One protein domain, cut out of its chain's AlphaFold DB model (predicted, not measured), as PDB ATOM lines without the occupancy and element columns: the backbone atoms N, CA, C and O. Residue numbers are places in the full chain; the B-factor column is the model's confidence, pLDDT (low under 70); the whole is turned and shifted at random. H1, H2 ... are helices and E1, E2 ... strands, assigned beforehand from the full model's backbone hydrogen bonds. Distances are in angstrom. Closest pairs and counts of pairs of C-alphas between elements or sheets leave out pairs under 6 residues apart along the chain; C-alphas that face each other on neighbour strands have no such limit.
ATOM      1  N   ALA A 235      17.305 -92.791 -56.513       90.25
ATOM      2  CA  ALA A 235      18.705 -92.712 -56.102       90.25
ATOM      3  C   ALA A 235      19.337 -94.095 -55.834       90.25
ATOM      4  O   ALA A 235      20.497 -94.311 -56.167       90.25
ATOM      5  N   VAL A 236      18.590 -95.041 -55.248       91.56
ATOM      6  CA  VAL A 236      19.027 -96.428 -55.005       91.56
ATOM      7  C   VAL A 236      19.092 -97.199 -56.316       91.56
ATOM      8  O   VAL A 236      20.054 -97.926 -56.535       91.56
ATOM      9  N   GLU A 237      18.133 -97.019 -57.222       91.31
ATOM     10  CA  GLU A 237      18.177 -97.629 -58.559       91.31
ATOM     11  C   GLU A 237      19.367 -97.127 -59.380       91.31
ATOM     12  O   GLU A 237      20.151 -97.940 -59.876       91.31
ATOM     13  N   SER A 238      19.584 -95.809 -59.409       91.44
ATOM     14  CA  SER A 238      20.773 -95.187 -59.999       91.44
ATOM     15  C   SER A 238      22.064 -95.727 -59.369       91.44
ATOM     16  O   SER A 238      22.932 -96.232 -60.080       91.44
ATOM     17  N   ALA A 239      22.169 -95.737 -58.035       91.25
ATOM     18  CA  ALA A 239      23.345 -96.250 -57.333       91.25
ATOM     19  C   ALA A 239      23.586 -97.753 -57.574       91.25
ATOM     20  O   ALA A 239      24.742 -98.169 -57.670       91.25
ATOM     21  N   ARG A 240      22.525 -98.566 -57.724       92.69
ATOM     22  CA  ARG A 240      22.617 -99.980 -58.128       92.69
ATOM     23  C   ARG A 240      23.132-100.110 -59.559       92.69
ATOM     24  O   ARG A 240      24.040-100.906 -59.778       92.69
ATOM     25  N   ALA A 241      22.643 -99.310 -60.506       91.06
ATOM     26  CA  ALA A 241      23.169 -99.290 -61.872       91.06
ATOM     27  C   ALA A 241      24.661 -98.902 -61.900       91.06
ATOM     28  O   ALA A 241      25.467 -99.607 -62.508       91.06
ATOM     29  N   THR A 242      25.069 -97.866 -61.152       90.12
ATOM     30  CA  THR A 242      26.488 -97.476 -61.028       90.12
ATOM     31  C   THR A 242      27.337 -98.529 -60.304       90.12
ATOM     32  O   THR A 242      28.542 -98.594 -60.528       90.12
ATOM     33  N   ALA A 243      26.767 -99.324 -59.392       89.75
ATOM     34  CA  ALA A 243      27.471-100.431 -58.732       89.75
ATOM     35  C   ALA A 243      27.607-101.663 -59.646       89.75
ATOM     36  O   ALA A 243      28.590-102.389 -59.548       89.75
ATOM     37  N   LYS A 244      26.657-101.872 -60.565       91.31
ATOM     38  CA  LYS A 244      26.713-102.925 -61.589       91.31
ATOM     39  C   LYS A 244      27.688-102.599 -62.724       91.31
ATOM     40  O   LYS A 244      28.379-103.500 -63.190       91.31
ATOM     41  N   SER A 245      27.790-101.336 -63.149       89.19
ATOM     42  CA  SER A 245      28.766-100.923 -64.175       89.19
ATOM     43  C   SER A 245      30.217-100.947 -63.674       89.19
ATOM     44  O   SER A 245      31.141-101.131 -64.465       89.19
ATOM     45  N   ARG A 246      30.427-100.848 -62.353       83.81
ATOM     46  CA  ARG A 246      31.700-101.156 -61.684       83.81
ATOM     47  C   ARG A 246      31.951-102.670 -61.692       83.81
ATOM     48  O   ARG A 246      31.706-103.369 -60.712       83.81
ATOM     49  N   ASN A 247      32.435-103.179 -62.821       69.12
ATOM     50  CA  ASN A 247      32.912-104.554 -62.963       69.12
ATOM     51  C   ASN A 247      34.364-104.668 -62.458       69.12
ATOM     52  O   ASN A 247      35.265-104.203 -63.157       69.12
ATOM     53  N   PRO A 248      34.632-105.284 -61.289       68.62
ATOM     54  CA  PRO A 248      35.994-105.659 -60.932       68.62
ATOM     55  C   PRO A 248      36.451-106.795 -61.854       68.62
ATOM     56  O   PRO A 248      35.739-107.784 -62.034       68.62
ATOM     57  N   SER A 249      37.656-106.676 -62.411       69.69
ATOM     58  CA  SER A 249      38.192-107.548 -63.476       69.69
ATOM     59  C   SER A 249      38.456-109.013 -63.077       69.69
ATOM     60  O   SER A 249      39.106-109.737 -63.823       69.69
ATOM     61  N   ALA A 250      38.004-109.442 -61.895       75.06
ATOM     62  CA  ALA A 250      38.288-110.743 -61.288       75.06
ATOM     63  C   ALA A 250      37.053-111.661 -61.135       75.06
ATOM     64  O   ALA A 250      37.208-112.802 -60.704       75.06
ATOM     65  N   LEU A 251      35.842-111.185 -61.457       83.94
ATOM     66  CA  LEU A 251      34.616-111.993 -61.390       83.94
ATOM     67  C   LEU A 251      34.355-112.725 -62.714       83.94
ATOM     68  O   LEU A 251      34.401-112.115 -63.781       83.94
ATOM     69  N   ASP A 252      33.999-114.008 -62.638       89.00
ATOM     70  CA  ASP A 252      33.484-114.753 -63.793       89.00
ATOM     71  C   ASP A 252      32.021-114.386 -64.128       89.00
ATOM     72  O   ASP A 252      31.318-113.722 -63.360       89.00
ATOM     73  N   ALA A 253      31.534-114.834 -65.289       88.06
ATOM     74  CA  ALA A 253      30.198-114.499 -65.784       88.06
ATOM     75  C   ALA A 253      29.037-115.026 -64.911       88.06
ATOM     76  O   ALA A 253      27.958-114.427 -64.911       88.06
ATOM     77  N   ALA A 254      29.227-116.109 -64.150       88.75
ATOM     78  CA  ALA A 254      28.227-116.610 -63.207       88.75
ATOM     79  C   ALA A 254      28.263-115.812 -61.892       88.75
ATOM     80  O   ALA A 254      27.211-115.422 -61.377       88.75
ATOM     81  N   GLN A 255      29.457-115.481 -61.395       89.38
ATOM     82  CA  GLN A 255      29.632-114.589 -60.246       89.38
ATOM     83  C   GLN A 255      29.089-113.179 -60.524       89.38
ATOM     84  O   GLN A 255      28.489-112.587 -59.628       89.38
ATOM     85  N   LEU A 256      29.217-112.657 -61.750       90.00
ATOM     86  CA  LEU A 256      28.612-111.382 -62.159       90.00
ATOM     87  C   LEU A 256      27.075-111.423 -62.119       90.00
ATOM     88  O   LEU A 256      26.462-110.471 -61.639       90.00
ATOM     89  N   ARG A 257      26.436-112.529 -62.535       91.25
ATOM     90  CA  ARG A 257      24.974-112.703 -62.394       91.25
ATOM     91  C   ARG A 257      24.549-112.749 -60.923       91.25
ATOM     92  O   ARG A 257      23.669-111.991 -60.518       91.25
ATOM     93  N   LEU A 258      25.240-113.545 -60.103       90.19
ATOM     94  CA  LEU A 258      24.984-113.631 -58.658       90.19
ATOM     95  C   LEU A 258      25.209-112.287 -57.941       90.19
ATOM     96  O   LEU A 258      24.417-111.907 -57.078       90.19
ATOM     97  N   ARG A 259      26.251-111.534 -58.320       91.06
ATOM     98  CA  ARG A 259      26.488-110.154 -57.867       91.06
ATOM     99  C   ARG A 259      25.281-109.279 -58.184       91.06
ATOM    100  O   ARG A 259      24.821-108.542 -57.318       91.06
ATOM    101  N   ASP A 260      24.766-109.360 -59.403       92.44
ATOM    102  CA  ASP A 260      23.691-108.507 -59.899       92.44
ATOM    103  C   ASP A 260      22.328-108.776 -59.248       92.44
ATOM    104  O   ASP A 260      21.591-107.820 -58.985       92.44
ATOM    105  N   GLU A 261      22.020-110.039 -58.946       91.38
ATOM    106  CA  GLU A 261      20.879-110.448 -58.113       91.38
ATOM    107  C   GLU A 261      21.011-109.927 -56.675       91.38
ATOM    108  O   GLU A 261      20.044-109.480 -56.055       91.38
ATOM    109  N   ILE A 262      22.222-109.985 -56.120       88.69
ATOM    110  CA  ILE A 262      22.497-109.558 -54.748       88.69
ATOM    111  C   ILE A 262      22.441-108.032 -54.631       88.69
ATOM    112  O   ILE A 262      21.809-107.528 -53.703       88.69
ATOM    113  N   LEU A 263      23.031-107.299 -55.580       91.00
ATOM    114  CA  LEU A 263      22.967-105.838 -55.652       91.00
ATOM    115  C   LEU A 263      21.523-105.345 -55.795       91.00
ATOM    116  O   LEU A 263      21.191-104.325 -55.195       91.00
ATOM    117  N   ALA A 264      20.649-106.074 -56.502       90.81
ATOM    118  CA  ALA A 264      19.220-105.759 -56.547       90.81
ATOM    119  C   ALA A 264      18.597-105.710 -55.136       90.81
ATOM    120  O   ALA A 264      17.855-104.781 -54.828       90.81
ATOM    121  N   GLY A 265      18.975-106.626 -54.239       88.62
ATOM    122  CA  GLY A 265      18.514-106.646 -52.843       88.62
ATOM    123  C   GLY A 265      19.145-105.602 -51.906       88.62
ATOM    124  O   GLY A 265      18.758-105.533 -50.737       88.62
ATOM    125  N   VAL A 266      20.116-104.796 -52.355       89.94
ATOM    126  CA  VAL A 266      20.807-103.812 -51.503       89.94
ATOM    127  C   VAL A 266      20.149-102.437 -51.611       89.94
ATOM    128  O   VAL A 266      20.361-101.697 -52.564       89.94
ATOM    129  N   VAL A 267      19.410-102.058 -50.565       90.56
ATOM    130  CA  VAL A 267      18.725-100.752 -50.450       90.56
ATOM    131  C   VAL A 267      19.593 -99.625 -49.857       90.56
ATOM    132  O   VAL A 267      19.124 -98.509 -49.650       90.56
ATOM    133  N   SER A 268      20.859 -99.901 -49.524       91.50
ATOM    134  CA  SER A 268      21.740 -98.945 -48.837       91.50
ATOM    135  C   SER A 268      22.621 -98.175 -49.822       91.50
ATOM    136  O   SER A 268      23.641 -98.693 -50.272       91.50
ATOM    137  N   LEU A 269      22.280 -96.907 -50.085       90.81
ATOM    138  CA  LEU A 269      23.107 -95.972 -50.871       90.81
ATOM    139  C   LEU A 269      24.572 -95.955 -50.409       90.81
ATOM    140  O   LEU A 269      25.493 -96.007 -51.219       90.81
ATOM    141  N   LEU A 270      24.791 -95.937 -49.091       91.06
ATOM    142  CA  LEU A 270      26.126 -95.919 -48.495       91.06
ATOM    143  C   LEU A 270      26.937 -97.168 -48.862       91.06
ATOM    144  O   LEU A 270      28.135 -97.044 -49.103       91.06
ATOM    145  N   ALA A 271      26.303 -98.342 -48.948       92.00
ATOM    146  CA  ALA A 271      26.965 -99.543 -49.454       92.00
ATOM    147  C   ALA A 271      27.281 -99.392 -50.951       92.00
ATOM    148  O   ALA A 271      28.442 -99.478 -51.338       92.00
ATOM    149  N   LEU A 272      26.272 -99.068 -51.766       91.69
ATOM    150  CA  LEU A 272      26.365 -99.009 -53.231       91.69
ATOM    151  C   LEU A 272      27.381 -97.983 -53.765       91.69
ATOM    152  O   LEU A 272      27.975 -98.201 -54.821       91.69
ATOM    153  N   HIS A 273      27.601 -96.861 -53.072       90.94
ATOM    154  CA  HIS A 273      28.580 -95.851 -53.496       90.94
ATOM    155  C   HIS A 273      30.014 -96.142 -53.021       90.94
ATOM    156  O   HIS A 273      30.958 -95.834 -53.753       90.94
ATOM    157  N   ASN A 274      30.185 -96.725 -51.827       90.88
ATOM    158  CA  ASN A 274      31.483 -96.809 -51.135       90.88
ATOM    159  C   ASN A 274      32.081 -98.222 -51.072       90.88
ATOM    160  O   ASN A 274      33.215 -98.375 -50.613       90.88
ATOM    161  N   PHE A 275      31.345 -99.248 -51.504       92.12
ATOM    162  CA  PHE A 275      31.802-100.633 -51.525       92.12
ATOM    163  C   PHE A 275      31.456-101.295 -52.859       92.12
ATOM    164  O   PHE A 275      30.324-101.195 -53.329       92.12
ATOM    165  N   ASP A 276      32.426-102.013 -53.417       92.00
ATOM    166  CA  ASP A 276      32.268-102.824 -54.625       92.00
ATOM    167  C   ASP A 276      32.337-104.314 -54.234       92.00
ATOM    168  O   ASP A 276      33.090-104.686 -53.333       92.00
ATOM    169  N   VAL A 277      31.528-105.179 -54.855       92.12
ATOM    170  CA  VAL A 277      31.535-106.629 -54.566       92.12
ATOM    171  C   VAL A 277      32.668-107.279 -55.354       92.12
ATOM    172  O   VAL A 277      32.577-107.376 -56.575       92.12
ATOM    173  N   THR A 278      33.717-107.735 -54.671       91.75
ATOM    174  CA  THR A 278      34.903-108.347 -55.293       91.75
ATOM    175  C   THR A 278      34.827-109.865 -55.392       91.75
ATOM    176  O   THR A 278      35.520-110.433 -56.232       91.75
ATOM    177  N   GLN A 279      33.984-110.531 -54.593       91.19
ATOM    178  CA  GLN A 279      33.712-111.962 -54.759       91.19
ATOM    179  C   GLN A 279      32.343-112.386 -54.211       91.19
ATOM    180  O   GLN A 279      31.854-111.849 -53.214       91.19
ATOM    181  N   VAL A 280      31.760-113.417 -54.827       90.88
ATOM    182  CA  VAL A 280      30.616-114.168 -54.290       90.88
ATOM    183  C   VAL A 280      31.063-115.613 -54.055       90.88
ATOM    184  O   VAL A 280      31.585-116.251 -54.966       90.88
ATOM    185  N   ARG A 281      30.871-116.137 -52.840       90.75
ATOM    186  CA  ARG A 281      31.195-117.524 -52.464       90.75
ATOM    187  C   ARG A 281      29.969-118.224 -51.875       90.75
ATOM    188  O   ARG A 281      29.134-117.596 -51.225       90.75
ATOM    189  N   MET A 282      29.890-119.539 -52.058       89.50
ATOM    190  CA  MET A 282      28.953-120.411 -51.345       89.50
ATOM    191  C   MET A 282      29.704-121.135 -50.226       89.50
ATOM    192  O   MET A 282      30.712-121.783 -50.493       89.50
ATOM    193  N   GLN A 283      29.215-121.050 -48.990       90.19
ATOM    194  CA  GLN A 283      29.749-121.803 -47.849       90.19
ATOM    195  C   GLN A 283      28.580-122.271 -46.979       90.19
ATOM    196  O   GLN A 283      27.734-121.460 -46.613       90.19
ATOM    197  N   GLU A 284      28.504-123.568 -46.658       90.25
ATOM    198  CA  GLU A 284      27.425-124.151 -45.829       90.25
ATOM    199  C   GLU A 284      26.002-123.805 -46.336       90.25
ATOM    200  O   GLU A 284      25.104-123.492 -45.554       90.25
ATOM    201  N   GLY A 285      25.807-123.764 -47.661       88.25
ATOM    202  CA  GLY A 285      24.545-123.348 -48.294       88.25
ATOM    203  C   GLY A 285      24.225-121.845 -48.201       88.25
ATOM    204  O   GLY A 285      23.184-121.408 -48.687       88.25
ATOM    205  N   LYS A 286      25.105-121.032 -47.604       87.75
ATOM    206  CA  LYS A 286      24.939-119.581 -47.430       87.75
ATOM    207  C   LYS A 286      25.732-118.836 -48.505       87.75
ATOM    208  O   LYS A 286      26.905-119.125 -48.738       87.75
ATOM    209  N   GLN A 287      25.111-117.825 -49.114       88.19
ATOM    210  CA  GLN A 287      25.808-116.868 -49.978       88.19
ATOM    211  C   GLN A 287      26.609-115.886 -49.107       88.19
ATOM    212  O   GLN A 287      26.028-115.062 -48.386       88.19
ATOM    213  N   ILE A 288      27.938-115.985 -49.179       91.00
ATOM    214  CA  ILE A 288      28.893-115.068 -48.552       91.00
ATOM    215  C   ILE A 288      29.460-114.141 -49.626       91.00
ATOM    216  O   ILE A 288      29.874-114.568 -50.702       91.00
ATOM    217  N   LEU A 289      29.473-112.855 -49.311       91.19
ATOM    218  CA  LEU A 289      29.960-111.776 -50.154       91.19
ATOM    219  C   LEU A 289      31.255-111.229 -49.585       91.19
ATOM    220  O   LEU A 289      31.337-110.948 -48.386       91.19
ATOM    221  N   GLU A 290      32.228-111.019 -50.460       93.69
ATOM    222  CA  GLU A 290      33.406-110.215 -50.176       93.69
ATOM    223  C   GLU A 290      33.209-108.842 -50.831       93.69
ATOM    224  O   GLU A 290      33.046-108.725 -52.047       93.69
ATOM    225  N   TRP A 291      33.142-107.807 -49.995       93.44
ATOM    226  CA  TRP A 291      32.997-106.411 -50.403       93.44
ATOM    227  C   TRP A 291      34.302-105.671 -50.148       93.44
ATOM    228  O   TRP A 291      34.849-105.775 -49.053       93.44
ATOM    229  N   GLN A 292      34.766-104.857 -51.084       91.94
ATOM    230  CA  GLN A 292      35.947-104.019 -50.907       91.94
ATOM    231  C   GLN A 292      35.543-102.556 -50.722       91.94
ATOM    232  O   GLN A 292      34.768-102.011 -51.509       91.94
ATOM    233  N   CYS A 293      36.053-101.902 -49.676       91.50
ATOM    234  CA  CYS A 293      35.783-100.485 -49.432       91.50
ATOM    235  C   CYS A 293      36.637 -99.595 -50.345       91.50
ATOM    236  O   CYS A 293      37.863 -99.597 -50.247       91.50
ATOM    237  N   ARG A 294      36.001 -98.767 -51.176       86.50
ATOM    238  CA  ARG A 294      36.664 -97.897 -52.170       86.50
ATOM    239  C   ARG A 294      37.558 -96.825 -51.528       86.50
ATOM    240  O   ARG A 294      38.547 -96.395 -52.105       86.50
ATOM    241  N   CYS A 295      37.261 -96.445 -50.286       86.19
ATOM    242  CA  CYS A 295      38.043 -95.480 -49.513       86.19
ATOM    243  C   CYS A 295      39.437 -95.998 -49.097       86.19
ATOM    244  O   CYS A 295      40.363 -95.206 -48.953       86.19
ATOM    245  N   CYS A 296      39.603 -97.306 -48.861       87.50
ATOM    246  CA  CYS A 296      40.823 -97.864 -48.247       87.50
ATOM    247  C   CYS A 296      41.296 -99.215 -48.815       87.50
ATOM    248  O   CYS A 296      42.297 -99.745 -48.344       87.50
ATOM    249  N   HIS A 297      40.566 -99.776 -49.781       88.75
ATOM    250  CA  HIS A 297      40.725-101.117 -50.364       88.75
ATOM    251  C   HIS A 297      40.642-102.284 -49.360       88.75
ATOM    252  O   HIS A 297      40.994-103.414 -49.687       88.75
ATOM    253  N   GLY A 298      40.140-102.036 -48.145       90.19
ATOM    254  CA  GLY A 298      39.924-103.069 -47.136       90.19
ATOM    255  C   GLY A 298      38.713-103.945 -47.460       90.19
ATOM    256  O   GLY A 298      37.614-103.428 -47.683       90.19
ATOM    257  N   ASN A 299      38.909-105.264 -47.443       93.44
ATOM    258  CA  ASN A 299      37.850-106.241 -47.689       93.44
ATOM    259  C   ASN A 299      36.981-106.457 -46.433       93.44
ATOM    260  O   ASN A 299      37.451-106.384 -45.294       93.44
ATOM    261  N   VAL A 300      35.694-106.725 -46.646       94.38
ATOM    262  CA  VAL A 300      34.662-106.920 -45.624       94.38
ATOM    263  C   VAL A 300      33.774-108.085 -46.047       94.38
ATOM    264  O   VAL A 300      33.049-107.999 -47.038       94.38
ATOM    265  N   THR A 301      33.803-109.171 -45.280       94.06
ATOM    266  CA  THR A 301      32.961-110.345 -45.530       94.06
ATOM    267  C   THR A 301      31.573-110.196 -44.901       94.06
ATOM    268  O   THR A 301      31.387-109.587 -43.835       94.06
ATOM    269  N   GLN A 302      30.561-110.719 -45.594       89.50
ATOM    270  CA  GLN A 302      29.157-110.516 -45.245       89.50
ATOM    271  C   GLN A 302      28.264-111.650 -45.756       89.50
ATOM    272  O   GLN A 302      28.284-111.972 -46.938       89.50
ATOM    273  N   VAL A 303      27.416-112.208 -44.891       86.38
ATOM    274  CA  VAL A 303      26.312-113.080 -45.328       86.38
ATOM    275  C   VAL A 303      25.219-112.216 -45.968       86.38
ATOM    276  O   VAL A 303      24.905-111.134 -45.455       86.38
ATOM    277  N   LYS A 304      24.648-112.682 -47.086       79.56
ATOM    278  CA  LYS A 304      23.595-111.985 -47.851       79.56
ATOM    279  C   LYS A 304      22.501-111.396 -46.947       79.56
ATOM    280  O   LYS A 304      21.940-112.080 -46.098       79.56
ATOM    281  N   GLY A 305      22.198-110.112 -47.156       72.38
ATOM    282  CA  GLY A 305      21.149-109.362 -46.451       72.38
ATOM    283  C   GLY A 305      21.594-108.587 -45.199       72.38
ATOM    284  O   GLY A 305      20.913-107.637 -44.816       72.38
ATOM    285  N   ILE A 306      22.736-108.907 -44.577       80.62
ATOM    286  CA  ILE A 306      23.137-108.318 -43.282       80.62
ATOM    287  C   ILE A 306      24.170-107.190 -43.471       80.62
ATOM    288  O   ILE A 306      25.347-107.344 -43.149       80.62
ATOM    289  N   THR A 307      23.737-106.023 -43.964       86.06
ATOM    290  CA  THR A 307      24.619-104.891 -44.356       86.06
ATOM    291  C   THR A 307      25.426-104.230 -43.220       86.06
ATOM    292  O   THR A 307      26.283-103.380 -43.480       86.06
ATOM    293  N   SER A 308      25.216-104.624 -41.959       89.56
ATOM    294  CA  SER A 308      25.794-103.986 -40.764       89.56
ATOM    295  C   SER A 308      27.331-103.968 -40.726       89.56
ATOM    296  O   SER A 308      27.908-103.002 -40.220       89.56
ATOM    297  N   ASN A 309      28.005-104.973 -41.299       90.25
ATOM    298  CA  ASN A 309      29.474-105.006 -41.375       90.25
ATOM    299  C   ASN A 309      30.038-103.866 -42.243       90.25
ATOM    300  O   ASN A 309      31.014-103.236 -41.839       90.25
ATOM    301  N   LEU A 310      29.398-103.542 -43.376       92.69
ATOM    302  CA  LEU A 310      29.813-102.433 -44.252       92.69
ATOM    303  C   LEU A 310      29.671-101.097 -43.521       92.69
ATOM    304  O   LEU A 310      30.586-100.281 -43.518       92.69
ATOM    305  N   TYR A 311      28.554-100.900 -42.815       92.06
ATOM    306  CA  TYR A 311      28.317 -99.679 -42.045       92.06
ATOM    307  C   TYR A 311      29.299 -99.521 -40.868       92.06
ATOM    308  O   TYR A 311      29.807 -98.426 -40.616       92.06
ATOM    309  N   ARG A 312      29.628-100.626 -40.180       94.50
ATOM    310  CA  ARG A 312      30.662-100.669 -39.130       94.50
ATOM    311  C   ARG A 312      32.056-100.362 -39.689       94.50
ATOM    312  O   ARG A 312      32.819 -99.672 -39.018       94.50
ATOM    313  N   HIS A 313      32.381-100.864 -40.882       94.56
ATOM    314  CA  HIS A 313      33.635-100.557 -41.567       94.56
ATOM    315  C   HIS A 313      33.688 -99.078 -41.969       94.56
ATOM    316  O   HIS A 313      34.637 -98.392 -41.607       94.56
ATOM    317  N   PHE A 314      32.653 -98.563 -42.640       91.00
ATOM    318  CA  PHE A 314      32.589 -97.175 -43.106       91.00
ATOM    319  C   PHE A 314      32.800 -96.175 -41.959       91.00
ATOM    320  O   PHE A 314      33.683 -95.330 -42.043       91.00
ATOM    321  N   ARG A 315      32.102 -96.350 -40.824       91.69
ATOM    322  CA  ARG A 315      32.293 -95.522 -39.610       91.69
ATOM    323  C   ARG A 315      33.700 -95.583 -38.989       91.69
ATOM    324  O   ARG A 315      33.997 -94.781 -38.109       91.69
ATOM    325  N   ARG A 316      34.538 -96.552 -39.368       92.44
ATOM    326  CA  ARG A 316      35.926 -96.712 -38.893       92.44
ATOM    327  C   ARG A 316      36.965 -96.358 -39.962       92.44
ATOM    328  O   ARG A 316      38.146 -96.249 -39.638       92.44
TER     329      ARG A 316
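What this domain is: This is residues 235 to 316 of the 359 residues of an uncharacterized protein of Tilletia indica (UniProt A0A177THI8). Look for a strongly twisted sheet of three strands, with H2 packed across it near edge strand E1 and H4 near E3 and E2. H1 packs on H2 and H3 and reaches the sheet only with its residues 243 to 244. The 82 printed residues hold four named helices and three named strands in the order H1 H2 H3 E1 E2 E3 H4, and the sheet, order E1 E2 E3, is antiparallel. The class is mixed, helices and strands; the whole is compact, with a radius of gyration of the C-alphas of 11.7 A and spans of 29 by 26 by 22 A.

Where its parts are: Find C-alpha 275 at (31.802, -100.633, -51.525); from there E1, residues 275 to 283, runs 21.6 A and bends by 61 degrees at residue 278. E2, residues 286 to 293, covers 22.1 A, and E3, residues 299 to 303, covers 13.6 A. Go back to C-alpha 235 at (18.705, -92.712, -56.102), where H1, residues 235 to 245, begins its 15.3 A. H2, residues 253 to 264, is 16.8 A long, and H3, residues 269 to 274, is 8.4 A. H4, residues 308 to 314, is 9.9 A and ends at C-alpha 314 at (32.589, -97.175, -43.106).

How they stand to each other: Start at the meander, E1 E2 E3, each strand the antiparallel neighbour of the one before; E1 and E2 form a hairpin, as do E2 and E3. Between E1 and E2, look at N 281 and O 288, 2.8 A apart; between E2 and E3, at N 300 and O 291, 2.7 A. The sheet with H2 and H4 makes two layers, helices on one face of a sheet, though H4's local plane leans 77 degrees from the whole sheet's. H2 has a height over the sheet of 8.6 A and runs across the strands, at 68 degrees to E1 on the local plane; its closest C-alphas to E1 are Gln 255 and Val 280, 6.1 A. H4, at a height of 8.4 A, lies over E2 and runs along the strands, at 9 degrees to E2 on the local plane. H1 and H2 form a helical hairpin: H2 touches H1 with residues 260 to 264 alone, the closest C-alphas being Arg 240 and Leu 263, 6.4 A, at a shallow tilt of 10 degrees, opposite ways. H1 touches H3, the closest C-alphas being Ala 243 and Leu 272, 5.8 A. H3 only grazes the sheet and only just touches H4, with 3 pairs of C-alphas within 8 A, the closest being Ala 271 and Leu 310, 6.6 A. H4 is apart from H1 and H2. In H1, H2, H3 and H4 every O i to N i+4 pair is within hydrogen-bond range.

The domain as a whole: The C-alphas farthest apart are those of Ala 235 and Glu 284, 34.2 A. The printed part has no cut and no long link. Mean pLDDT of the printed part is 89.1; look at residues 247 to 249, between H1 and H2, for the three under 70.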